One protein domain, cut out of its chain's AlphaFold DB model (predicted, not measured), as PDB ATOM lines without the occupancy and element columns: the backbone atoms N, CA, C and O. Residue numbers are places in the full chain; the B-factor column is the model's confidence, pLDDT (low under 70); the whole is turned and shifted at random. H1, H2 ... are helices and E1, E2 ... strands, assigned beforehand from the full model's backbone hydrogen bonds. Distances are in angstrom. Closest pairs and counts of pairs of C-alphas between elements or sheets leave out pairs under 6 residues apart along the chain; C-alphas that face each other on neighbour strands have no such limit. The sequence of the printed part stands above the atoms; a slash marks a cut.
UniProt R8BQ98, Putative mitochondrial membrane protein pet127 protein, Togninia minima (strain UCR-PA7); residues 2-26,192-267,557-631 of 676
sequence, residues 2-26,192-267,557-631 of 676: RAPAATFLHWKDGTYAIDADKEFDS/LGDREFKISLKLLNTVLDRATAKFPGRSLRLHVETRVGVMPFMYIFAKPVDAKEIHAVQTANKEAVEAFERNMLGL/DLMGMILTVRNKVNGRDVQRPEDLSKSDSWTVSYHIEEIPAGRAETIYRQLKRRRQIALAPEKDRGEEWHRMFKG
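What this domain is: This is residues 2 to 26, 192 to 267 and 557 to 631 of the 676 residues of the protein "Putative mitochondrial membrane protein pet127 protein" of Togninia minima (strain UCR-PA7) (UniProt R8BQ98). A strongly twisted antiparallel sheet of seven strands runs between two long helices, H1 packed on one side of it and H4 crossing the other, with H2 over its E1 part. H3 and H5 lead away from this body, and residues 261 to 266 and 624 to 630 stick out. The printed part has 176 residues, in the order E1 E2 H1 E3 E4 H2 H3 E5 E6 E7 H4 H5, and its class is mixed, helices and strands. It is loose, with a radius of gyration of the C-alphas of 20.0 A and spans of 61 by 51 by 33 A.

How they stand to each other: Start in the branched sheet at E5, residues 559 to 569, which has three neighbours. On one side of it are E4, residues 233 to 240, where N 561 and O 236 are 2.7 A apart, and E6, residues 572 to 574, where N 574 and O 567 are 2.9 A apart. On the other side is E7, residues 586 to 595, with N 566 and O 589 at 2.8 A. E3, residues 220 to 227, lies on the other side of E4 from E5, with N 221 and O 239 at 2.8 A; E1, residues 5 to 12, is the next neighbour of E3, with N 222 and O 7 at 2.8 A; and the edge strand E2, residues 15 to 20, is the neighbour of E1, with N 10 and O 17 at 2.8 A. E1 and E2, E3 and E4, and E5 and E6 are hairpins. H1, residues 192 to 214, is on the sheet; the closest C-alphas of H1 and E4 are those of Ala 211 and Ala 238, 6.2 A apart. H4, residues 597 to 615, is on the sheet at a height of 9.4 A and runs across the strands, at 79 degrees to E3 on the local plane; its closest C-alphas to E5 are Ala 600 and Gly 560, 5.2 A. H2, residues 243 to 251, is on the sheet, and meets H3, residues 254 to 264, only through their link. H3 and H5, residues 621 to 629, are not on the sheet and are apart. Each O i to N i+4 pair is within hydrogen-bond range in H1, H2, H3 and H5, and 14 of 15 in H4.

Where its parts are: Find C-alpha 5 at (-25.248, -36.830, 22.616), where E1 begins. H1 runs 33.4 A from C-alpha 192 at (-36.915, -58.025, 27.045). E5 covers 32.5 A, E7 29.0 A and H4 26.4 A. H5 ends at C-alpha 629, (-25.295, -33.197, 52.000).

The domain as a whole: The C-alphas farthest apart, Leu 267 and Gly 571, are 63.2 A apart. Residues 27 to 191 and 268 to 556 are not printed, with gaps of 34.9 A and 45.3 A between C-alphas. The link from E6 to E7 is long. Confidence is under 70 at residues 229 to 231, 266 to 267 and 617 to 626.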
ATOM      1  N   ARG A   2     -30.004 -33.488  30.982       71.38
ATOM      2  CA  ARG A   2     -29.250 -34.475  30.163       71.38
ATOM      3  C   ARG A   2     -28.715 -33.785  28.905       71.38
ATOM      4  O   ARG A   2     -29.506 -33.284  28.117       71.38
ATOM      5  N   ALA A   3     -27.397 -33.776  28.713       86.19
ATOM      6  CA  ALA A   3     -26.799 -33.185  27.519       86.19
ATOM      7  C   ALA A   3     -27.167 -33.989  26.251       86.19
ATOM      8  O   ALA A   3     -27.132 -35.227  26.297       86.19
ATOM      9  N   PRO A   4     -27.460 -33.322  25.117       92.38
ATOM     10  CA  PRO A   4     -27.516 -33.966  23.806       92.38
ATOM     11  C   PRO A   4     -26.248 -34.778  23.540       92.38
ATOM     12  O   PRO A   4     -25.151 -34.311  23.850       92.38
ATOM     13  N   ALA A   5     -26.378 -35.975  22.970       93.56
ATOM     14  CA  ALA A   5     -25.248 -36.830  22.616       93.56
ATOM     15  C   ALA A   5     -24.652 -36.410  21.267       93.56
ATOM     16  O   ALA A   5     -25.379 -35.933  20.398       93.56
ATOM     17  N   ALA A   6     -23.344 -36.598  21.082       94.88
ATOM     18  CA  ALA A   6     -22.681 -36.344  19.807       94.88
ATOM     19  C   ALA A   6     -21.653 -37.435  19.490       94.88
ATOM     20  O   ALA A   6     -21.067 -38.026  20.399       94.88
ATOM     21  N   THR A   7     -21.458 -37.706  18.202       95.81
ATOM     22  CA  THR A   7     -20.505 -38.704  17.692       95.81
ATOM     23  C   THR A   7     -20.040 -38.323  16.288       95.81
ATOM     24  O   THR A   7     -20.726 -37.582  15.580       95.81
ATOM     25  N   PHE A   8     -18.878 -38.823  15.882       95.88
ATOM     26  CA  PHE A   8     -18.370 -38.711  14.522       95.88
ATOM     27  C   PHE A   8     -18.538 -40.026  13.768       95.88
ATOM     28  O   PHE A   8     -18.304 -41.099  14.312       95.88
ATOM     29  N   LEU A   9     -18.894 -39.918  12.491       96.38
ATOM     30  CA  LEU A   9     -18.790 -40.978  11.503       96.38
ATOM     31  C   LEU A   9     -17.628 -40.650  10.570       96.38
ATOM     32  O   LEU A   9     -17.741 -39.770   9.716       96.38
ATOM     33  N   HIS A  10     -16.515 -41.351  10.726       95.25
ATOM     34  CA  HIS A  10     -15.339 -41.199   9.882       95.25
ATOM     35  C   HIS A  10     -15.469 -42.057   8.635       95.25
ATOM     36  O   HIS A  10     -15.451 -43.283   8.726       95.25
ATOM     37  N   TRP A  11     -15.570 -41.423   7.471       95.88
ATOM     38  CA  TRP A  11     -15.600 -42.148   6.208       95.88
ATOM     39  C   TRP A  11     -14.191 -42.526   5.748       95.88
ATOM     40  O   TRP A  11     -13.306 -41.669   5.668       95.88
ATOM     41  N   LYS A  12     -14.002 -43.799   5.389       94.56
ATOM     42  CA  LYS A  12     -12.798 -44.300   4.726       94.56
ATOM     43  C   LYS A  12     -13.123 -45.533   3.885       94.56
ATOM     44  O   LYS A  12     -13.661 -46.505   4.404       94.56
ATOM     45  N   ASP A  13     -12.772 -45.500   2.599       92.44
ATOM     46  CA  ASP A  13     -12.817 -46.656   1.688       92.44
ATOM     47  C   ASP A  13     -14.158 -47.423   1.706       92.44
ATOM     48  O   ASP A  13     -14.203 -48.651   1.727       92.44
ATOM     49  N   GLY A  14     -15.276 -46.689   1.732       90.81
ATOM     50  CA  GLY A  14     -16.623 -47.276   1.738       90.81
ATOM     51  C   GLY A  14     -17.117 -47.766   3.104       90.81
ATOM     52  O   GLY A  14     -18.223 -48.285   3.183       90.81
ATOM     53  N   THR A  15     -16.342 -47.573   4.172       94.31
ATOM     54  CA  THR A  15     -16.718 -47.909   5.552       94.31
ATOM     55  C   THR A  15     -16.793 -46.648   6.410       94.31
ATOM     56  O   THR A  15     -16.080 -45.671   6.165       94.31
ATOM     57  N   TYR A  16     -17.647 -46.674   7.432       95.81
ATOM     58  CA  TYR A  16     -17.737 -45.629   8.447       95.81
ATOM     59  C   TYR A  16     -17.270 -46.160   9.806       95.81
ATOM     60  O   TYR A  16     -17.765 -47.184  10.269       95.81
ATOM     61  N   ALA A  17     -16.341 -45.457  10.455       95.44
ATOM     62  CA  ALA A  17     -15.981 -45.704  11.851       95.44
ATOM     63  C   ALA A  17     -16.729 -44.726  12.770       95.44
ATOM     64  O   ALA A  17     -16.809 -43.536  12.465       95.44
ATOM     65  N   ILE A  18     -17.286 -45.229  13.874       94.62
ATOM     66  CA  ILE A  18     -18.021 -44.425  14.859       94.62
ATOM     67  C   ILE A  18     -17.078 -44.054  15.999       94.62
ATOM     68  O   ILE A  18     -16.615 -44.939  16.715       94.62
ATOM     69  N   ASP A  19     -16.854 -42.757  16.201       91.56
ATOM     70  CA  ASP A  19     -15.993 -42.235  17.262       91.56
ATOM     71  C   ASP A  19     -16.741 -41.286  18.203       91.56
ATOM     72  O   ASP A  19     -17.667 -40.560  17.820       91.56
ATOM     73  N   ALA A  20     -16.333 -41.280  19.470       89.06
ATOM     74  CA  ALA A  20     -16.886 -40.374  20.468       89.06
ATOM     75  C   ALA A  20     -16.510 -38.913  20.166       89.06
ATOM     76  O   ALA A  20     -15.398 -38.605  19.730       89.06
ATOM     77  N   ASP A  21     -17.443 -38.006  20.437       90.00
ATOM     78  CA  ASP A  21     -17.213 -36.565  20.379       90.00
ATOM     79  C   ASP A  21     -16.555 -36.077  21.677       90.00
ATOM     80  O   ASP A  21     -17.186 -36.105  22.734       90.00
ATOM     81  N   LYS A  22     -15.298 -35.630  21.579       85.75
ATOM     82  CA  LYS A  22     -14.466 -35.217  22.724       85.75
ATOM     83  C   LYS A  22     -14.434 -33.704  22.966       85.75
ATOM     84  O   LYS A  22     -13.583 -33.222  23.711       85.75
ATOM     85  N   GLU A  23     -15.347 -32.940  22.358       83.88
ATOM     86  CA  GLU A  23     -15.353 -31.464  22.414       83.88
ATOM     87  C   GLU A  23     -15.355 -30.927  23.854       83.88
ATOM     88  O   GLU A  23     -14.735 -29.909  24.153       83.88
ATOM     89  N   PHE A  24     -16.040 -31.638  24.752       78.81
ATOM     90  CA  PHE A  24     -16.195 -31.282  26.162       78.81
ATOM     91  C   PHE A  24     -15.588 -32.328  27.104       78.81
ATOM     92  O   PHE A  24     -15.950 -32.385  28.281       78.81
ATOM     93  N   ASP A  25     -14.670 -33.165  26.608       78.19
ATOM     94  CA  ASP A  25     -13.975 -34.117  27.470       78.19
ATOM     95  C   ASP A  25     -13.184 -33.355  28.534       78.19
ATOM     96  O   ASP A  25     -12.484 -32.381  28.246       78.19
ATOM     97  N   SER A  26     -13.317 -33.800  29.781       70.19
ATOM     98  CA  SER A  26     -12.598 -33.248  30.922       70.19
ATOM     99  C   SER A  26     -11.905 -34.366  31.683       70.19
ATOM    100  O   SER A  26     -12.468 -35.441  31.901       70.19
ATOM    101  N   LEU A 192     -36.557 -59.429  27.221       95.06
ATOM    102  CA  LEU A 192     -36.915 -58.025  27.045       95.06
ATOM    103  C   LEU A 192     -35.678 -57.183  26.707       95.06
ATOM    104  O   LEU A 192     -35.632 -56.600  25.622       95.06
ATOM    105  N   GLY A 193     -34.645 -57.212  27.554       95.38
ATOM    106  CA  GLY A 193     -33.414 -56.445  27.336       95.38
ATOM    107  C   GLY A 193     -32.658 -56.850  26.060       95.38
ATOM    108  O   GLY A 193     -32.146 -56.000  25.332       95.38
ATOM    109  N   ASP A 194     -32.640 -58.141  25.707       95.00
ATOM    110  CA  ASP A 194     -31.992 -58.624  24.479       95.00
ATOM    111  C   ASP A 194     -32.737 -58.185  23.209       95.00
ATOM    112  O   ASP A 194     -32.109 -57.898  22.183       95.00
ATOM    113  N   ARG A 195     -34.076 -58.144  23.244       94.75
ATOM    114  CA  ARG A 195     -34.888 -57.618  22.137       94.75
ATOM    115  C   ARG A 195     -34.740 -56.103  22.030       94.75
ATOM    116  O   ARG A 195     -34.550 -55.610  20.920       94.75
ATOM    117  N   GLU A 196     -34.752 -55.389  23.155       94.94
ATOM    118  CA  GLU A 196     -34.572 -53.935  23.205       94.94
ATOM    119  C   GLU A 196     -33.227 -53.520  22.609       94.94
ATOM    120  O   GLU A 196     -33.179 -52.633  21.754       94.94
ATOM    121  N   PHE A 197     -32.147 -54.212  22.983       94.69
ATOM    122  CA  PHE A 197     -30.816 -53.979  22.427       94.69
ATOM    123  C   PHE A 197     -30.801 -54.118  20.900       94.69
ATOM    124  O   PHE A 197     -30.328 -53.231  20.186       94.69
ATOM    125  N   LYS A 198     -31.383 -55.206  20.380       94.06
ATOM    126  CA  LYS A 198     -31.444 -55.469  18.936       94.06
ATOM    127  C   LYS A 198     -32.290 -54.432  18.195       94.06
ATOM    128  O   LYS A 198     -31.895 -53.959  17.132       94.06
ATOM    129  N   ILE A 199     -33.451 -54.073  18.734       94.19
ATOM    130  CA  ILE A 199     -34.325 -53.068  18.118       94.19
ATOM    131  C   ILE A 199     -33.628 -51.705  18.089       94.19
ATOM    132  O   ILE A 199     -33.628 -51.048  17.050       94.19
ATOM    133  N   SER A 200     -32.973 -51.320  19.187       93.75
ATOM    134  CA  SER A 200     -32.238 -50.056  19.294       93.75
ATOM    135  C   SER A 200     -31.116 -49.962  18.260       93.75
ATOM    136  O   SER A 200     -31.014 -48.956  17.560       93.75
ATOM    137  N   LEU A 201     -30.322 -51.027  18.093       93.69
ATOM    138  CA  LEU A 201     -29.277 -51.077  17.065       93.69
ATOM    139  C   LEU A 201     -29.850 -51.024  15.646       93.69
ATOM    140  O   LEU A 201     -29.298 -50.337  14.792       93.69
ATOM    141  N   LYS A 202     -30.980 -51.689  15.386       94.19
ATOM    142  CA  LYS A 202     -31.635 -51.641  14.071       94.19
ATOM    143  C   LYS A 202     -32.154 -50.237  13.729       94.19
ATOM    144  O   LYS A 202     -32.029 -49.796  12.586       94.19
ATOM    145  N   LEU A 203     -32.735 -49.537  14.706       94.12
ATOM    146  CA  LEU A 203     -33.179 -48.150  14.539       94.12
ATOM    147  C   LEU A 203     -31.994 -47.214  14.313       94.12
ATOM    148  O   LEU A 203     -32.041 -46.404  13.390       94.12
ATOM    149  N   LEU A 204     -30.921 -47.370  15.099       94.50
ATOM    150  CA  LEU A 204     -29.682 -46.627  14.889       94.50
ATOM    151  C   LEU A 204     -29.165 -46.847  13.467       94.50
ATOM    152  O   LEU A 204     -28.902 -45.866  12.781       94.50
ATOM    153  N   ASN A 205     -29.119 -48.097  12.995       94.81
ATOM    154  CA  ASN A 205     -28.674 -48.393  11.637       94.81
ATOM    155  C   ASN A 205     -29.475 -47.636  10.583       94.81
ATOM    156  O   ASN A 205     -28.918 -46.931   9.754       94.81
ATOM    157  N   THR A 206     -30.803 -47.702  10.694       95.25
ATOM    158  CA  THR A 206     -31.715 -47.034   9.757       95.25
ATOM    159  C   THR A 206     -31.476 -45.521   9.710       95.25
ATOM    160  O   THR A 206     -31.578 -44.899   8.651       95.25
ATOM    161  N   VAL A 207     -31.174 -44.907  10.856       95.44
ATOM    162  CA  VAL A 207     -30.850 -43.478  10.947       95.44
ATOM    163  C   VAL A 207     -29.501 -43.179  10.285       95.44
ATOM    164  O   VAL A 207     -29.398 -42.201   9.539       95.44
ATOM    165  N   LEU A 208     -28.483 -44.013  10.518       95.69
ATOM    166  CA  LEU A 208     -27.163 -43.844   9.903       95.69
ATOM    167  C   LEU A 208     -27.210 -44.046   8.383       95.69
ATOM    168  O   LEU A 208     -26.613 -43.256   7.652       95.69
ATOM    169  N   ASP A 209     -27.974 -45.024   7.896       95.38
ATOM    170  CA  ASP A 209     -28.187 -45.282   6.467       95.38
ATOM    171  C   ASP A 209     -28.767 -44.051   5.763       95.38
ATOM    172  O   ASP A 209     -28.289 -43.632   4.710       95.38
ATOM    173  N   ARG A 210     -29.766 -43.399   6.372       96.12
ATOM    174  CA  ARG A 210     -30.345 -42.161   5.827       96.12
ATOM    175  C   ARG A 210     -29.340 -41.011   5.804       96.12
ATOM    176  O   ARG A 210     -29.243 -40.309   4.798       96.12
ATOM    177  N   ALA A 211     -28.586 -40.827   6.889       96.00
ATOM    178  CA  ALA A 211     -27.590 -39.763   6.986       96.00
ATOM    179  C   ALA A 211     -26.449 -39.943   5.967       96.00
ATOM    180  O   ALA A 211     -26.042 -38.987   5.306       96.00
ATOM    181  N   THR A 212     -25.955 -41.170   5.806       95.50
ATOM    182  CA  THR A 212     -24.868 -41.497   4.869       95.50
ATOM    183  C   THR A 212     -25.335 -41.507   3.413       95.50
ATOM    184  O   THR A 212     -24.579 -41.089   2.539       95.50
ATOM    185  N   ALA A 213     -26.594 -41.867   3.137       95.69
ATOM    186  CA  ALA A 213     -27.191 -41.736   1.806       95.69
ATOM    187  C   ALA A 213     -27.356 -40.270   1.371       95.69
ATOM    188  O   ALA A 213     -27.163 -39.955   0.196       95.69
ATOM    189  N   LYS A 214     -27.681 -39.362   2.304       95.44
ATOM    190  CA  LYS A 214     -27.755 -37.914   2.034       95.44
ATOM    191  C   LYS A 214     -26.379 -37.317   1.724       95.44
ATOM    192  O   LYS A 214     -26.269 -36.440   0.871       95.44
ATOM    193  N   PHE A 215     -25.340 -37.794   2.407       95.81
ATOM    194  CA  PHE A 215     -23.977 -37.266   2.321       95.81
ATOM    195  C   PHE A 215     -22.955 -38.372   1.997       95.81
ATOM    196  O   PHE A 215     -22.103 -38.703   2.833       95.81
ATOM    197  N   PRO A 216     -23.009 -38.948   0.785       95.06
ATOM    198  CA  PRO A 216     -22.185 -40.095   0.429       95.06
ATOM    199  C   PRO A 216     -20.698 -39.732   0.410       95.06
ATOM    200  O   PRO A 216     -20.301 -38.684  -0.100       95.06
ATOM    201  N   GLY A 217     -19.858 -40.614   0.955       94.25
ATOM    202  CA  GLY A 217     -18.400 -40.468   0.897       94.25
ATOM    203  C   GLY A 217     -17.816 -39.358   1.776       94.25
ATOM    204  O   GLY A 217     -16.655 -38.990   1.609       94.25
ATOM    205  N   ARG A 218     -18.606 -38.787   2.694       95.31
ATOM    206  CA  ARG A 218     -18.176 -37.703   3.592       95.31
ATOM    207  C   ARG A 218     -18.221 -38.150   5.043       95.31
ATOM    208  O   ARG A 218     -19.122 -38.888   5.425       95.31
ATOM    209  N   SER A 219     -17.283 -37.661   5.854       96.94
ATOM    210  CA  SER A 219     -17.360 -37.828   7.308       96.94
ATOM    211  C   SER A 219     -18.462 -36.939   7.882       96.94
ATOM    212  O   SER A 219     -18.657 -35.821   7.403       96.94
ATOM    213  N   LEU A 220     -19.186 -37.424   8.892       97.25
ATOM    214  CA  LEU A 220     -20.344 -36.743   9.478       97.25
ATOM    215  C   LEU A 220     -20.144 -36.523  10.978       97.25
ATOM    216  O   LEU A 220     -19.589 -37.371  11.668       97.25
ATOM    217  N   ARG A 221     -20.646 -35.408  11.502       96.69
ATOM    218  CA  ARG A 221     -20.829 -35.178  12.936       96.69
ATOM    219  C   ARG A 221     -22.315 -35.267  13.241       96.69
ATOM    220  O   ARG A 221     -23.109 -34.503  12.688       96.69
ATOM    221  N   LEU A 222     -22.679 -36.206  14.103       97.12
ATOM    222  CA  LEU A 222     -24.052 -36.456  14.513       97.12
ATOM    223  C   LEU A 222     -24.326 -35.822  15.872       97.12
ATOM    224  O   LEU A 222     -23.479 -35.882  16.761       97.12
ATOM    225  N   HIS A 223     -25.524 -35.268  16.041       96.81
ATOM    226  CA  HIS A 223     -26.053 -34.851  17.336       96.81
ATOM    227  C   HIS A 223     -27.437 -35.452  17.549       96.81
ATOM    228  O   HIS A 223     -28.265 -35.417  16.643       96.81
ATOM    229  N   VAL A 224     -27.686 -35.983  18.744       95.88
ATOM    230  CA  VAL A 224     -28.930 -36.679  19.087       95.88
ATOM    231  C   VAL A 224     -29.480 -36.156  20.409       95.88
ATOM    232  O   VAL A 224     -28.764 -36.104  21.412       95.88
ATOM    233  N   GLU A 225     -30.761 -35.803  20.432       94.31
ATOM    234  CA  GLU A 225     -31.464 -35.360  21.637       94.31
ATOM    235  C   GLU A 225     -32.858 -35.984  21.702       94.31
ATOM    236  O   GLU A 225     -33.651 -35.854  20.776       94.31
ATOM    237  N   THR A 226     -33.170 -36.649  22.811       91.69
ATOM    238  CA  THR A 226     -34.525 -37.137  23.088       91.69
ATOM    239  C   THR A 226     -35.301 -36.059  23.829       91.69
ATOM    240  O   THR A 226     -34.863 -35.614  24.892       91.69
ATOM    241  N   ARG A 227     -36.461 -35.671  23.300       84.06
ATOM    242  CA  ARG A 227     -37.401 -34.770  23.967       84.06
ATOM    243  C   ARG A 227     -38.460 -35.602  24.684       84.06
ATOM    244  O   ARG A 227     -39.012 -36.552  24.125       84.06
ATOM    245  N   VAL A 228     -38.706 -35.263  25.946       71.19
ATOM    246  CA  VAL A 228     -39.721 -35.916  26.777       71.19
ATOM    247  C   VAL A 228     -40.985 -35.063  26.699       71.19
ATOM    248  O   VAL A 228     -41.014 -33.962  27.241       71.19
ATOM    249  N   GLY A 229     -42.002 -35.557  25.998       65.50
ATOM    250  CA  GLY A 229     -43.329 -34.947  25.900       65.50
ATOM    251  C   GLY A 229     -44.423 -35.985  26.142       65.50
ATOM    252  O   GLY A 229     -44.114 -37.115  26.524       65.50
ATOM    253  N   VAL A 230     -45.687 -35.625  25.872       61.22
ATOM    254  CA  VAL A 230     -46.825 -36.573  25.893       61.22
ATOM    255  C   VAL A 230     -46.501 -37.815  25.055       61.22
ATOM    256  O   VAL A 230     -46.787 -38.938  25.458       61.22
ATOM    257  N   MET A 231     -45.803 -37.612  23.933       68.31
ATOM    258  CA  MET A 231     -45.142 -38.675  23.188       68.31
ATOM    259  C   MET A 231     -43.648 -38.363  23.042       68.31
ATOM    260  O   MET A 231     -43.298 -37.276  22.573       68.31
ATOM    261  N   PRO A 232     -42.747 -39.277  23.441       81.31
ATOM    262  CA  PRO A 232     -41.317 -39.059  23.298       81.31
ATOM    263  C   PRO A 232     -40.903 -39.142  21.826       81.31
ATOM    264  O   PRO A 232     -41.281 -40.066  21.104       81.31
ATOM    265  N   PHE A 233     -40.070 -38.200  21.398       90.31
ATOM    266  CA  PHE A 233     -39.453 -38.198  20.076       90.31
ATOM    267  C   PHE A 233     -37.970 -37.840  20.188       90.31
ATOM    268  O   PHE A 233     -37.485 -37.384  21.228       90.31
ATOM    269  N   MET A 234     -37.221 -38.095  19.122       94.56
ATOM    270  CA  MET A 234     -35.778 -37.895  19.097       94.56
ATOM    271  C   MET A 234     -35.380 -37.044  17.900       94.56
ATOM    272  O   MET A 234     -35.676 -37.401  16.764       94.56
ATOM    273  N   TYR A 235     -34.662 -35.956  18.159       96.12
ATOM    274  CA  TYR A 235     -33.952 -35.215  17.131       96.12
ATOM    275  C   TYR A 235     -32.639 -35.903  16.792       96.12
ATOM    276  O   TYR A 235     -31.883 -36.277  17.690       96.12
ATOM    277  N   ILE A 236     -32.346 -35.998  15.497       97.50
ATOM    278  CA  ILE A 236     -31.051 -36.420  14.973       97.50
ATOM    279  C   ILE A 236     -30.596 -35.405  13.931       97.50
ATOM    280  O   ILE A 236     -31.268 -35.192  12.929       97.50
ATOM    281  N   PHE A 237     -29.428 -34.811  14.138       97.88
ATOM    282  CA  PHE A 237     -28.798 -33.911  13.180       97.88
ATOM    283  C   PHE A 237     -27.529 -34.539  12.627       97.88
ATOM    284  O   PHE A 237     -26.696 -34.999  13.405       97.88
ATOM    285  N   ALA A 238     -27.360 -34.512  11.309       97.62
ATOM    286  CA  ALA A 238     -26.152 -34.940  10.622       97.62
ATOM    287  C   ALA A 238     -25.565 -33.777   9.824       97.62
ATOM    288  O   ALA A 238     -26.213 -33.237   8.925       97.62
ATOM    289  N   LYS A 239     -24.330 -33.399  10.157       96.44
ATOM    290  CA  LYS A 239     -23.579 -32.356   9.456       96.44
ATOM    291  C   LYS A 239     -22.310 -32.962   8.853       96.44
ATOM    292  O   LYS A 239     -21.540 -33.557   9.610       96.44
ATOM    293  N   PRO A 240     -22.037 -32.811   7.549       96.44
ATOM    294  CA  PRO A 240     -20.740 -33.149   6.989       96.44
ATOM    295  C   PRO A 240     -19.631 -32.325   7.631       96.44
ATOM    296  O   PRO A 240     -19.788 -31.126   7.862       96.44
ATOM    297  N   VAL A 241     -18.511 -32.983   7.900       94.50
ATOM    298  CA  VAL A 241     -17.330 -32.375   8.513       94.50
ATOM    299  C   VAL A 241     -16.070 -32.795   7.775       94.50
ATOM    300  O   VAL A 241     -15.985 -33.903   7.236       94.50
ATOM    301  N   ASP A 242     -15.087 -31.902   7.743       92.19
ATOM    302  CA  ASP A 242     -13.767 -32.206   7.201       92.19
ATOM    303  C   ASP A 242     -12.790 -32.709   8.283       92.19
ATOM    304  O   ASP A 242     -13.038 -32.632   9.488       92.19
ATOM    305  N   ALA A 243     -11.644 -33.247   7.858       88.75
ATOM    306  CA  ALA A 243     -10.646 -33.783   8.783       88.75
ATOM    307  C   ALA A 243     -10.050 -32.717   9.725       88.75
ATOM    308  O   ALA A 243      -9.629 -33.053  10.833       88.75
ATOM    309  N   LYS A 244     -10.013 -31.443   9.308       88.31
ATOM    310  CA  LYS A 244      -9.480 -30.344  10.126       88.31
ATOM    311  C   LYS A 244     -10.461 -29.978  11.235       88.31
ATOM    312  O   LYS A 244     -10.034 -29.811  12.373       88.31
ATOM    313  N   GLU A 245     -11.751 -29.900  10.922       87.44
ATOM    314  CA  GLU A 245     -12.832 -29.687  11.883       87.44
ATOM    315  C   GLU A 245     -12.870 -30.815  12.913       87.44
ATOM    316  O   GLU A 245     -12.931 -30.543  14.112       87.44
ATOM    317  N   ILE A 246     -12.770 -32.076  12.472       88.81
ATOM    318  CA  ILE A 246     -12.743 -33.208  13.402       88.81
ATOM    319  C   ILE A 246     -11.512 -33.128  14.308       88.81
ATOM    320  O   ILE A 246     -11.651 -33.244  15.523       88.81
ATOM    321  N   HIS A 247     -10.323 -32.882  13.746       88.25
ATOM    322  CA  HIS A 247      -9.105 -32.736  14.543       88.25
ATOM    323  C   HIS A 247      -9.243 -31.610  15.574       88.25
ATOM    324  O   HIS A 247      -8.962 -31.834  16.745       88.25
ATOM    325  N   ALA A 248      -9.728 -30.431  15.171       86.62
ATOM    326  CA  ALA A 248      -9.921 -29.295  16.070       86.62
ATOM    327  C   ALA A 248     -10.850 -29.631  17.248       86.62
ATOM    328  O   ALA A 248     -10.527 -29.312  18.390       86.62
ATOM    329  N   VAL A 249     -11.965 -30.323  16.984       84.94
ATOM    330  CA  VAL A 249     -12.896 -30.771  18.031       84.94
ATOM    331  C   VAL A 249     -12.254 -31.824  18.940       84.94
ATOM    332  O   VAL A 249     -12.379 -31.740  20.158       84.94
ATOM    333  N   GLN A 250     -11.540 -32.795  18.370       84.69
ATOM    334  CA  GLN A 250     -10.891 -33.878  19.120       84.69
ATOM    335  C   GLN A 250      -9.712 -33.392  19.979       84.69
ATOM    336  O   GLN A 250      -9.389 -34.026  20.983       84.69
ATOM    337  N   THR A 251      -9.062 -32.281  19.615       84.50
ATOM    338  CA  THR A 251      -7.930 -31.714  20.369       84.50
ATOM    339  C   THR A 251      -8.301 -30.560  21.298       84.50
ATOM    340  O   THR A 251      -7.430 -30.110  22.036       84.50
ATOM    341  N   ALA A 252      -9.557 -30.099  21.303       81.12
ATOM    342  CA  ALA A 252      -9.983 -28.874  21.990       81.12
ATOM    343  C   ALA A 252      -9.565 -28.800  23.473       81.12
ATOM    344  O   ALA A 252      -9.063 -27.769  23.911       81.12
ATOM    345  N   ASN A 253      -9.697 -29.901  24.224       79.25
ATOM    346  CA  ASN A 253      -9.346 -29.956  25.653       79.25
ATOM    347  C   ASN A 253      -8.122 -30.831  25.954       79.25
ATOM    348  O   ASN A 253      -7.812 -31.075  27.121       79.25
ATOM    349  N   LYS A 254      -7.417 -31.321  24.926       81.94
ATOM    350  CA  LYS A 254      -6.337 -32.303  25.093       81.94
ATOM    351  C   LYS A 254      -5.210 -31.775  25.985       81.94
ATOM    352  O   LYS A 254      -4.785 -32.470  26.900       81.94
ATOM    353  N   GLU A 255      -4.788 -30.529  25.786       80.19
ATOM    354  CA  GLU A 255      -3.734 -29.904  26.599       80.19
ATOM    355  C   GLU A 255      -4.139 -29.759  28.073       80.19
ATOM    356  O   GLU A 255      -3.335 -30.009  28.972       80.19
ATOM    357  N   ALA A 256      -5.400 -29.396  28.338       79.50
ATOM    358  CA  ALA A 256      -5.928 -29.278  29.696       79.50
ATOM    359  C   ALA A 256      -6.000 -30.644  30.398       79.50
ATOM    360  O   ALA A 256      -5.672 -30.751  31.582       79.50
ATOM    361  N   VAL A 257      -6.378 -31.694  29.659       79.06
ATOM    362  CA  VAL A 257      -6.371 -33.084  30.134       79.06
ATOM    363  C   VAL A 257      -4.948 -33.530  30.480       79.06
ATOM    364  O   VAL A 257      -4.703 -33.974  31.600       79.06
ATOM    365  N   GLU A 258      -3.987 -33.324  29.577       81.50
ATOM    366  CA  GLU A 258      -2.578 -33.690  29.788       81.50
ATOM    367  C   GLU A 258      -1.922 -32.895  30.930       81.50
ATOM    368  O   GLU A 258      -1.070 -33.411  31.658       81.50
ATOM    369  N   ALA A 259      -2.291 -31.625  31.117       80.50
ATOM    370  CA  ALA A 259      -1.829 -30.817  32.245       80.50
ATOM    371  C   ALA A 259      -2.370 -31.341  33.585       80.50
ATOM    372  O   ALA A 259      -1.616 -31.440  34.557       80.50
ATOM    373  N   PHE A 260      -3.652 -31.713  33.632       80.19
ATOM    374  CA  PHE A 260      -4.263 -32.311  34.818       80.19
ATOM    375  C   PHE A 260      -3.602 -33.647  35.180       80.19
ATOM    376  O   PHE A 260      -3.229 -33.847  36.335       80.19
ATOM    377  N   GLU A 261      -3.398 -34.534  34.202       78.12
ATOM    378  CA  GLU A 261      -2.747 -35.832  34.415       78.12
ATOM    379  C   GLU A 261      -1.319 -35.674  34.957       78.12
ATOM    380  O   GLU A 261      -0.954 -36.342  35.925       78.12
ATOM    381  N   ARG A 262      -0.527 -34.743  34.406       78.69
ATOM    382  CA  ARG A 262       0.830 -34.451  34.906       78.69
ATOM    383  C   ARG A 262       0.831 -33.956  36.349       78.69
ATOM    384  O   ARG A 262       1.636 -34.432  37.148       78.69
ATOM    385  N   ASN A 263      -0.073 -33.032  36.686       79.94
ATOM    386  CA  ASN A 263      -0.207 -32.526  38.053       79.94
ATOM    387  C   ASN A 263      -0.601 -33.654  39.022       79.94
ATOM    388  O   ASN A 263       0.015 -33.818  40.072       79.94
ATOM    389  N   MET A 264      -1.570 -34.486  38.631       75.69
ATOM    390  CA  MET A 264      -2.055 -35.595  39.452       75.69
ATOM    391  C   MET A 264      -0.986 -36.673  39.691       75.69
ATOM    392  O   MET A 264      -0.908 -37.236  40.780       75.69
ATOM    393  N   LEU A 265      -0.144 -36.952  38.691       70.25
ATOM    394  CA  LEU A 265       0.961 -37.910  38.802       70.25
ATOM    395  C   LEU A 265       2.182 -37.351  39.549       70.25
ATOM    396  O   LEU A 265       3.149 -38.080  39.749       70.25
ATOM    397  N   GLY A 266       2.168 -36.077  39.960       65.69
ATOM    398  CA  GLY A 266       3.312 -35.443  40.621       65.69
ATOM    399  C   GLY A 266       4.523 -35.250  39.703       65.69
ATOM    400  O   GLY A 266       5.626 -35.010  40.188       65.69
ATOM    401  N   LEU A 267       4.327 -35.329  38.382       58.09
ATOM    402  CA  LEU A 267       5.352 -35.101  37.364       58.09
ATOM    403  C   LEU A 267       5.545 -33.591  37.175       58.09
ATOM    404  O   LEU A 267       5.152 -33.015  36.159       58.09
ATOM    405  N   ASP A 557     -24.572 -27.497   4.674       87.19
ATOM    406  CA  ASP A 557     -25.151 -28.840   4.500       87.19
ATOM    407  C   ASP A 557     -25.519 -29.446   5.880       87.19
ATOM    408  O   ASP A 557     -24.652 -29.926   6.614       87.19
ATOM    409  N   LEU A 558     -26.792 -29.404   6.278       95.25
ATOM    410  CA  LEU A 558     -27.296 -29.954   7.538       95.25
ATOM    411  C   LEU A 558     -28.557 -30.765   7.257       95.25
ATOM    412  O   LEU A 558     -29.522 -30.256   6.693       95.25
ATOM    413  N   MET A 559     -28.569 -32.018   7.700       96.31
ATOM    414  CA  MET A 559     -29.769 -32.847   7.710       96.31
ATOM    415  C   MET A 559     -30.312 -32.914   9.134       96.31
ATOM    416  O   MET A 559     -29.602 -33.348  10.040       96.31
ATOM    417  N   GLY A 560     -31.558 -32.491   9.334       96.69
ATOM    418  CA  GLY A 560     -32.301 -32.708  10.573       96.69
ATOM    419  C   GLY A 560     -33.334 -33.810  10.380       96.69
ATOM    420  O   GLY A 560     -34.010 -33.843   9.356       96.69
ATOM    421  N   MET A 561     -33.464 -34.706  11.348       97.25
ATOM    422  CA  MET A 561     -34.454 -35.777  11.363       97.25
ATOM    423  C   MET A 561     -35.173 -35.823  12.706       97.25
ATOM    424  O   MET A 561     -34.574 -35.549  13.749       97.25
ATOM    425  N   ILE A 562     -36.432 -36.244  12.674       94.88
ATOM    426  CA  ILE A 562     -37.215 -36.598  13.857       94.88
ATOM    427  C   ILE A 562     -37.538 -38.076  13.783       94.88
ATOM    428  O   ILE A 562     -38.079 -38.534  12.784       94.88
ATOM    429  N   LEU A 563     -37.212 -38.813  14.839       94.50
ATOM    430  CA  LEU A 563     -37.588 -40.207  15.021       94.50
ATOM    431  C   LEU A 563     -38.677 -40.304  16.089       94.50
ATOM    432  O   LEU A 563     -38.461 -39.920  17.242       94.50
ATOM    433  N   THR A 564     -39.804 -40.903  15.718       92.19
ATOM    434  CA  THR A 564     -40.913 -41.201  16.631       92.19
ATOM    435  C   THR A 564     -41.204 -42.693  16.615       92.19
ATOM    436  O   THR A 564     -41.167 -43.330  15.559       92.19
ATOM    437  N   VAL A 565     -41.477 -43.270  17.787       91.56
ATOM    438  CA  VAL A 565     -41.577 -44.721  17.978       91.56
ATOM    439  C   VAL A 565     -42.857 -45.081  18.725       91.56
ATOM    440  O   VAL A 565     -43.250 -44.391  19.661       91.56
ATOM    441  N   ARG A 566     -43.482 -46.194  18.333       89.00
ATOM    442  CA  ARG A 566     -44.594 -46.832  19.043       89.00
ATOM    443  C   ARG A 566     -44.313 -48.312  19.272       89.00
ATOM    444  O   ARG A 566     -43.858 -49.011  18.363       89.00
ATOM    445  N   ASN A 567     -44.602 -48.780  20.482       91.38
ATOM    446  CA  ASN A 567     -44.443 -50.178  20.863       91.38
ATOM    447  C   ASN A 567     -45.795 -50.886  20.808       91.38
ATOM    448  O   ASN A 567     -46.761 -50.422  21.404       91.38
ATOM    449  N   LYS A 568     -45.839 -52.043  20.144       93.31
ATOM    450  CA  LYS A 568     -46.988 -52.948  20.148       93.31
ATOM    451  C   LYS A 568     -46.591 -54.305  20.698       93.31
ATOM    452  O   LYS A 568     -45.691 -54.943  20.154       93.31
ATOM    453  N   VAL A 569     -47.279 -54.772  21.733       93.69
ATOM    454  CA  VAL A 569     -47.109 -56.121  22.288       93.69
ATOM    455  C   VAL A 569     -48.397 -56.897  22.055       93.69
ATOM    456  O   VAL A 569     -49.470 -56.466  22.467       93.69
ATOM    457  N   ASN A 570     -48.304 -58.023  21.346       92.38
ATOM    458  CA  ASN A 570     -49.448 -58.872  20.990       92.38
ATOM    459  C   ASN A 570     -50.606 -58.087  20.335       92.38
ATOM    460  O   ASN A 570     -51.775 -58.316  20.628       92.38
ATOM    461  N   GLY A 571     -50.261 -57.126  19.471       88.25
ATOM    462  CA  GLY A 571     -51.214 -56.268  18.757       88.25
ATOM    463  C   GLY A 571     -51.642 -55.001  19.507       88.25
ATOM    464  O   GLY A 571     -52.120 -54.069  18.865       88.25
ATOM    465  N   ARG A 572     -51.405 -54.913  20.821       89.56
ATOM    466  CA  ARG A 572     -51.821 -53.778  21.660       89.56
ATOM    467  C   ARG A 572     -50.716 -52.741  21.794       89.56
ATOM    468  O   ARG A 572     -49.573 -53.103  22.068       89.56
ATOM    469  N   ASP A 573     -51.061 -51.469  21.619       88.44
ATOM    470  CA  ASP A 573     -50.145 -50.356  21.859       88.44
ATOM    471  C   ASP A 573     -49.820 -50.246  23.357       88.44
ATOM    472  O   ASP A 573     -50.707 -50.273  24.208       88.44
ATOM    473  N   VAL A 574     -48.531 -50.139  23.675       89.75
ATOM    474  CA  VAL A 574     -48.018 -49.971  25.038       89.75
ATOM    475  C   VAL A 574     -46.976 -48.861  25.055       89.75
ATOM    476  O   VAL A 574     -46.239 -48.667  24.088       89.75
ATOM    477  N   GLN A 575     -46.869 -48.130  26.163       84.50
ATOM    478  CA  GLN A 575     -45.809 -47.132  26.317       84.50
ATOM    479  C   GLN A 575     -44.446 -47.818  26.477       84.50
ATOM    480  O   GLN A 575     -43.482 -47.491  25.779       84.50
ATOM    481  N   ARG A 576     -44.394 -48.821  27.358       88.50
ATOM    482  CA  ARG A 576     -43.212 -49.616  27.673       88.50
ATOM    483  C   ARG A 576     -43.588 -51.102  27.687       88.50
ATOM    484  O   ARG A 576     -44.566 -51.453  28.339       88.50
ATOM    485  N   PRO A 577     -42.860 -51.975  26.973       91.75
ATOM    486  CA  PRO A 577     -43.033 -53.414  27.120       91.75
ATOM    487  C   PRO A 577     -42.560 -53.876  28.500       91.75
ATOM    488  O   PRO A 577     -41.467 -53.512  28.932       91.75
ATOM    489  N   GLU A 578     -43.360 -54.715  29.145       91.00
ATOM    490  CA  GLU A 578     -43.091 -55.302  30.460       91.00
ATOM    491  C   GLU A 578     -43.353 -56.813  30.395       91.00
ATOM    492  O   GLU A 578     -44.114 -57.273  29.541       91.00
ATOM    493  N   ASP A 579     -42.661 -57.587  31.239       87.00
ATOM    494  CA  ASP A 579     -42.866 -59.033  31.433       87.00
ATOM    495  C   ASP A 579     -42.973 -59.891  30.153       87.00
ATOM    496  O   ASP A 579     -43.732 -60.858  30.081       87.00
ATOM    497  N   LEU A 580     -42.169 -59.576  29.128       91.38
ATOM    498  CA  LEU A 580     -42.190 -60.309  27.857       91.38
ATOM    499  C   LEU A 580     -41.748 -61.774  28.004       91.38
ATOM    500  O   LEU A 580     -40.634 -62.091  28.436       91.38
ATOM    501  N   SER A 581     -42.582 -62.675  27.498       88.81
ATOM    502  CA  SER A 581     -42.288 -64.098  27.344       88.81
ATOM    503  C   SER A 581     -41.783 -64.446  25.932       88.81
ATOM    504  O   SER A 581     -41.744 -63.623  25.013       88.81
ATOM    505  N   LYS A 582     -41.389 -65.712  25.726       88.38
ATOM    506  CA  LYS A 582     -40.964 -66.211  24.401       88.38
ATOM    507  C   LYS A 582     -42.102 -66.214  23.380       88.38
ATOM    508  O   LYS A 582     -41.820 -66.053  22.195       88.38
ATOM    509  N   SER A 583     -43.339 -66.420  23.831       91.06
ATOM    510  CA  SER A 583     -44.536 -66.446  22.985       91.06
ATOM    511  C   SER A 583     -45.031 -65.056  22.603       91.06
ATOM    512  O   SER A 583     -45.725 -64.933  21.598       91.06
ATOM    513  N   ASP A 584     -44.661 -64.022  23.359       92.44
ATOM    514  CA  ASP A 584     -45.114 -62.666  23.073       92.44
ATOM    515  C   ASP A 584     -44.415 -62.092  21.844       92.44
ATOM    516  O   ASP A 584     -43.189 -62.192  21.680       92.44
ATOM    517  N   SER A 585     -45.204 -61.430  21.005       92.75
ATOM    518  CA  SER A 585     -44.729 -60.691  19.844       92.75
ATOM    519  C   SER A 585     -44.628 -59.213  20.191       92.75
ATOM    520  O   SER A 585     -45.644 -58.548  20.387       92.75
ATOM    521  N   TRP A 586     -43.402 -58.691  20.220       95.00
ATOM    522  CA  TRP A 586     -43.145 -57.260  20.339       95.00
ATOM    523  C   TRP A 586     -42.755 -56.689  18.976       95.00
ATOM    524  O   TRP A 586     -41.739 -57.076  18.394       95.00
ATOM    525  N   THR A 587     -43.568 -55.759  18.487       93.69
ATOM    526  CA  THR A 587     -43.347 -55.013  17.252       93.69
ATOM    527  C   THR A 587     -43.112 -53.548  17.584       93.69
ATOM    528  O   THR A 587     -43.846 -52.953  18.372       93.69
ATOM    529  N   VAL A 588     -42.106 -52.955  16.951       93.44
ATOM    530  CA  VAL A 588     -41.814 -51.527  17.067       93.44
ATOM    531  C   VAL A 588     -42.063 -50.866  15.727       93.44
ATOM    532  O   VAL A 588     -41.386 -51.165  14.743       93.44
ATOM    533  N   SER A 589     -43.045 -49.973  15.703       92.19
ATOM    534  CA  SER A 589     -43.353 -49.145  14.544       92.19
ATOM    535  C   SER A 589     -42.686 -47.791  14.729       92.19
ATOM    536  O   SER A 589     -42.786 -47.192  15.798       92.19
ATOM    537  N   TYR A 590     -42.006 -47.295  13.702       93.25
ATOM    538  CA  TYR A 590     -41.294 -46.026  13.772       93.25
ATOM    539  C   TYR A 590     -41.548 -45.177  12.533       93.25
ATOM    540  O   TYR A 590     -41.798 -45.694  11.445       93.25
ATOM    541  N   HIS A 591     -41.447 -43.867  12.712       92.62
ATOM    542  CA  HIS A 591     -41.489 -42.888  11.639       92.62
ATOM    543  C   HIS A 591     -40.262 -41.988  11.748       92.62
ATOM    544  O   HIS A 591     -39.894 -41.584  12.849       92.62
ATOM    545  N   ILE A 592     -39.617 -41.723  10.612       94.75
ATOM    546  CA  ILE A 592     -38.491 -40.792  10.530       94.75
ATOM    547  C   ILE A 592     -38.825 -39.745   9.475       94.75
ATOM    548  O   ILE A 592     -38.950 -40.094   8.294       94.75
ATOM    549  N   GLU A 593     -38.922 -38.496   9.908       93.69
ATOM    550  CA  GLU A 593     -39.258 -37.327   9.093       93.69
ATOM    551  C   GLU A 593     -38.051 -36.385   8.981       93.69
ATOM    552  O   GLU A 593     -37.304 -36.230   9.947       93.69
ATOM    553  N   GLU A 594     -37.825 -35.790   7.805       94.19
ATOM    554  CA  GLU A 594     -36.755 -34.804   7.586       94.19
ATOM    555  C   GLU A 594     -37.268 -33.395   7.909       94.19
ATOM    556  O   GLU A 594     -38.327 -32.982   7.441       94.19
ATOM    557  N   ILE A 595     -36.502 -32.647   8.701       93.50
ATOM    558  CA  ILE A 595     -36.836 -31.276   9.088       93.50
ATOM    559  C   ILE A 595     -36.446 -30.326   7.945       93.50
ATOM    560  O   ILE A 595     -35.301 -30.384   7.484       93.50
ATOM    561  N   PRO A 596     -37.317 -29.385   7.531       92.44
ATOM    562  CA  PRO A 596     -36.961 -28.357   6.554       92.44
ATOM    563  C   PRO A 596     -35.713 -27.557   6.967       92.44
ATOM    564  O   PRO A 596     -35.591 -27.148   8.122       92.44
ATOM    565  N   ALA A 597     -34.811 -27.283   6.018       88.00
ATOM    566  CA  ALA A 597     -33.457 -26.770   6.281       88.00
ATOM    567  C   ALA A 597     -33.398 -25.552   7.227       88.00
ATOM    568  O   ALA A 597     -32.712 -25.599   8.247       88.00
ATOM    569  N   GLY A 598     -34.177 -24.494   6.963       85.88
ATOM    570  CA  GLY A 598     -34.170 -23.287   7.807       85.88
ATOM    571  C   GLY A 598     -34.622 -23.546   9.252       85.88
ATOM    572  O   GLY A 598     -34.114 -22.942  10.202       85.88
ATOM    573  N   ARG A 599     -35.537 -24.503   9.443       88.31
ATOM    574  CA  ARG A 599     -35.980 -24.929  10.773       88.31
ATOM    575  C   ARG A 599     -34.929 -25.811  11.448       88.31
ATOM    576  O   ARG A 599     -34.626 -25.609  12.624       88.31
ATOM    577  N   ALA A 600     -34.333 -26.734  10.693       93.06
ATOM    578  CA  ALA A 600     -33.291 -27.633  11.174       93.06
ATOM    579  C   ALA A 600     -32.093 -26.859  11.742       93.06
ATOM    580  O   ALA A 600     -31.624 -27.174  12.833       93.06
ATOM    581  N   GLU A 601     -31.638 -25.802  11.067       91.81
ATOM    582  CA  GLU A 601     -30.538 -24.965  11.558       91.81
ATOM    583  C   GLU A 601     -30.845 -24.263  12.881       91.81
ATOM    584  O   GLU A 601     -29.965 -24.133  13.737       91.81
ATOM    585  N   THR A 602     -32.076 -23.777  13.037       90.62
ATOM    586  CA  THR A 602     -32.507 -23.066  14.243       90.62
ATOM    587  C   THR A 602     -32.491 -24.012  15.438       90.62
ATOM    588  O   THR A 602     -31.842 -23.726  16.449       90.62
ATOM    589  N   ILE A 603     -33.115 -25.183  15.292       92.38
ATOM    590  CA  ILE A 603     -33.168 -26.208  16.344       92.38
ATOM    591  C   ILE A 603     -31.763 -26.750  16.630       92.38
ATOM    592  O   ILE A 603     -31.381 -26.906  17.788       92.38
ATOM    593  N   TYR A 604     -30.938 -26.957  15.601       94.81
ATOM    594  CA  TYR A 604     -29.559 -27.411  15.771       94.81
ATOM    595  C   TYR A 604     -28.704 -26.413  16.564       94.81
ATOM    596  O   TYR A 604     -27.948 -26.812  17.454       94.81
ATOM    597  N   ARG A 605     -28.845 -25.104  16.306       92.94
ATOM    598  CA  ARG A 605     -28.178 -24.053  17.094       92.94
ATOM    599  C   ARG A 605     -28.606 -24.086  18.562       92.94
ATOM    600  O   ARG A 605     -27.748 -24.000  19.443       92.94
ATOM    601  N   GLN A 606     -29.901 -24.247  18.832       90.75
ATOM    602  CA  GLN A 606     -30.422 -24.374  20.196       90.75
ATOM    603  C   GLN A 606     -29.898 -25.640  20.890       90.75
ATOM    604  O   GLN A 606     -29.419 -25.562  22.019       90.75
ATOM    605  N   LEU A 607     -29.893 -26.784  20.198       93.44
ATOM    606  CA  LEU A 607     -29.355 -28.049  20.706       93.44
ATOM    607  C   LEU A 607     -27.876 -27.915  21.070       93.44
ATOM    608  O   LEU A 607     -27.471 -28.304  22.167       93.44
ATOM    609  N   LYS A 608     -27.059 -27.321  20.192       92.69
ATOM    610  CA  LYS A 608     -25.643 -27.058  20.485       92.69
ATOM    611  C   LYS A 608     -25.471 -26.183  21.724       92.69
ATOM    612  O   LYS A 608     -24.606 -26.475  22.547       92.69
ATOM    613  N   ARG A 609     -26.303 -25.149  21.886       89.94
ATOM    614  CA  ARG A 609     -26.293 -24.293  23.080       89.94
ATOM    615  C   ARG A 609     -26.663 -25.078  24.338       89.94
ATOM    616  O   ARG A 609     -25.955 -24.965  25.332       89.94
ATOM    617  N   ARG A 610     -27.708 -25.915  24.296       89.25
ATOM    618  CA  ARG A 610     -28.082 -26.803  25.412       89.25
ATOM    619  C   ARG A 610     -26.949 -27.762  25.774       89.25
ATOM    620  O   ARG A 610     -26.626 -27.902  26.949       89.25
ATOM    621  N   ARG A 611     -26.301 -28.376  24.776       91.06
ATOM    622  CA  ARG A 611     -25.121 -29.236  24.976       91.06
ATOM    623  C   ARG A 611     -23.979 -28.474  25.636       91.06
ATOM    624  O   ARG A 611     -23.417 -28.975  26.600       91.06
ATOM    625  N   GLN A 612     -23.677 -27.270  25.157       88.12
ATOM    626  CA  GLN A 612     -22.637 -26.431  25.742       88.12
ATOM    627  C   GLN A 612     -22.954 -26.066  27.194       88.12
ATOM    628  O   GLN A 612     -22.074 -26.182  28.029       88.12
ATOM    629  N   ILE A 613     -24.188 -25.666  27.512       85.12
ATOM    630  CA  ILE A 613     -24.591 -25.332  28.888       85.12
ATOM    631  C   ILE A 613     -24.494 -26.567  29.793       85.12
ATOM    632  O   ILE A 613     -23.912 -26.488  30.867       85.12
ATOM    633  N   ALA A 614     -25.009 -27.714  29.346       83.12
ATOM    634  CA  ALA A 614     -25.042 -28.937  30.146       83.12
ATOM    635  C   ALA A 614     -23.665 -29.595  30.353       83.12
ATOM    636  O   ALA A 614     -23.505 -30.377  31.285       83.12
ATOM    637  N   LEU A 615     -22.694 -29.334  29.469       83.62
ATOM    638  CA  LEU A 615     -21.329 -29.872  29.558       83.62
ATOM    639  C   LEU A 615     -20.288 -28.822  29.959       83.62
ATOM    640  O   LEU A 615     -19.124 -29.169  30.167       83.62
ATOM    641  N   ALA A 616     -20.676 -27.550  30.063       75.94
ATOM    642  CA  ALA A 616     -19.791 -26.515  30.562       75.94
ATOM    643  C   ALA A 616     -19.366 -26.860  31.997       75.94
ATOM    644  O   ALA A 616     -20.175 -27.360  32.783       75.94
ATOM    645  N   PRO A 617     -18.105 -26.595  32.368       64.50
ATOM    646  CA  PRO A 617     -17.676 -26.740  33.747       64.50
ATOM    647  C   PRO A 617     -18.501 -25.792  34.629       64.50
ATOM    648  O   PRO A 617     -18.346 -24.575  34.555       64.50
ATOM    649  N   GLU A 618     -19.392 -26.364  35.440       60.41
ATOM    650  CA  GLU A 618     -20.202 -25.636  36.419       60.41
ATOM    651  C   GLU A 618     -19.316 -24.801  37.340       60.41
ATOM    652  O   GLU A 618     -18.333 -25.298  37.898       60.41
ATOM    653  N   LYS A 619     -19.699 -23.534  37.516       55.88
ATOM    654  CA  LYS A 619     -19.080 -22.646  38.502       55.88
ATOM    655  C   LYS A 619     -19.519 -22.971  39.940       55.88
ATOM    656  O   LYS A 619     -18.738 -22.703  40.840       55.88
ATOM    657  N   ASP A 620     -20.678 -23.619  40.131       57.62
ATOM    658  CA  ASP A 620     -21.362 -23.750  41.436       57.62
ATOM    659  C   ASP A 620     -21.469 -25.164  42.024       57.62
ATOM    660  O   ASP A 620     -22.285 -25.436  42.906       57.62
ATOM    661  N   ARG A 621     -20.601 -26.097  41.610       61.53
ATOM    662  CA  ARG A 621     -20.621 -27.463  42.177       61.53
ATOM    663  C   ARG A 621     -20.489 -27.501  43.697       61.53
ATOM    664  O   ARG A 621     -20.989 -28.431  44.319       61.53
ATOM    665  N   GLY A 622     -19.832 -26.505  44.293       63.00
ATOM    666  CA  GLY A 622     -19.715 -26.384  45.744       63.00
ATOM    667  C   GLY A 622     -21.065 -26.199  46.443       63.00
ATOM    668  O   GLY A 622     -21.295 -26.829  47.475       63.00
ATOM    669  N   GLU A 623     -21.967 -25.398  45.871       65.00
ATOM    670  CA  GLU A 623     -23.287 -25.111  46.443       65.00
ATOM    671  C   GLU A 623     -24.246 -26.295  46.297       65.00
ATOM    672  O   GLU A 623     -24.901 -26.685  47.263       65.00
ATOM    673  N   GLU A 624     -24.286 -26.929  45.124       64.19
ATOM    674  CA  GLU A 624     -25.096 -28.131  44.889       64.19
ATOM    675  C   GLU A 624     -24.644 -29.288  45.794       64.19
ATOM    676  O   GLU A 624     -25.452 -29.975  46.422       64.19
ATOM    677  N   TRP A 625     -23.330 -29.452  45.951       66.81
ATOM    678  CA  TRP A 625     -22.731 -30.433  46.851       66.81
ATOM    679  C   TRP A 625     -23.011 -30.128  48.326       66.81
ATOM    680  O   TRP A 625     -23.332 -31.040  49.097       66.81
ATOM    681  N   HIS A 626     -22.949 -28.854  48.727       68.12
ATOM    682  CA  HIS A 626     -23.350 -28.432  50.065       68.12
ATOM    683  C   HIS A 626     -24.828 -28.748  50.308       68.12
ATOM    684  O   HIS A 626     -25.158 -29.363  51.321       68.12
ATOM    685  N   ARG A 627     -25.711 -28.422  49.360       74.06
ATOM    686  CA  ARG A 627     -27.153 -28.684  49.447       74.06
ATOM    687  C   ARG A 627     -27.457 -30.178  49.530       74.06
ATOM    688  O   ARG A 627     -28.202 -30.605  50.410       74.06
ATOM    689  N   MET A 628     -26.809 -30.983  48.689       75.00
ATOM    690  CA  MET A 628     -26.980 -32.435  48.643       75.00
ATOM    691  C   MET A 628     -26.710 -33.086  50.002       75.00
ATOM    692  O   MET A 628     -27.486 -33.926  50.457       75.00
ATOM    693  N   PHE A 629     -25.624 -32.692  50.668       77.00
ATOM    694  CA  PHE A 629     -25.295 -33.197  52.000       77.00
ATOM    695  C   PHE A 629     -25.922 -32.376  53.133       77.00
ATOM    696  O   PHE A 629     -25.710 -32.703  54.303       77.00
ATOM    697  N   LYS A 630     -26.680 -31.315  52.826       77.56
ATOM    698  CA  LYS A 630     -27.156 -30.311  53.793       77.56
ATOM    699  C   LYS A 630     -26.017 -29.791  54.685       77.56
ATOM    700  O   LYS A 630     -26.136 -29.772  55.905       77.56
ATOM    701  N   GLY A 631     -24.849 -29.555  54.089       77.62
ATOM    702  CA  GLY A 631     -23.607 -29.184  54.770       77.62
ATOM    703  C   GLY A 631     -22.916 -30.303  55.562       77.62
ATOM    704  O   GLY A 631     -21.808 -30.116  56.065       77.62
TER     705      GLY A 631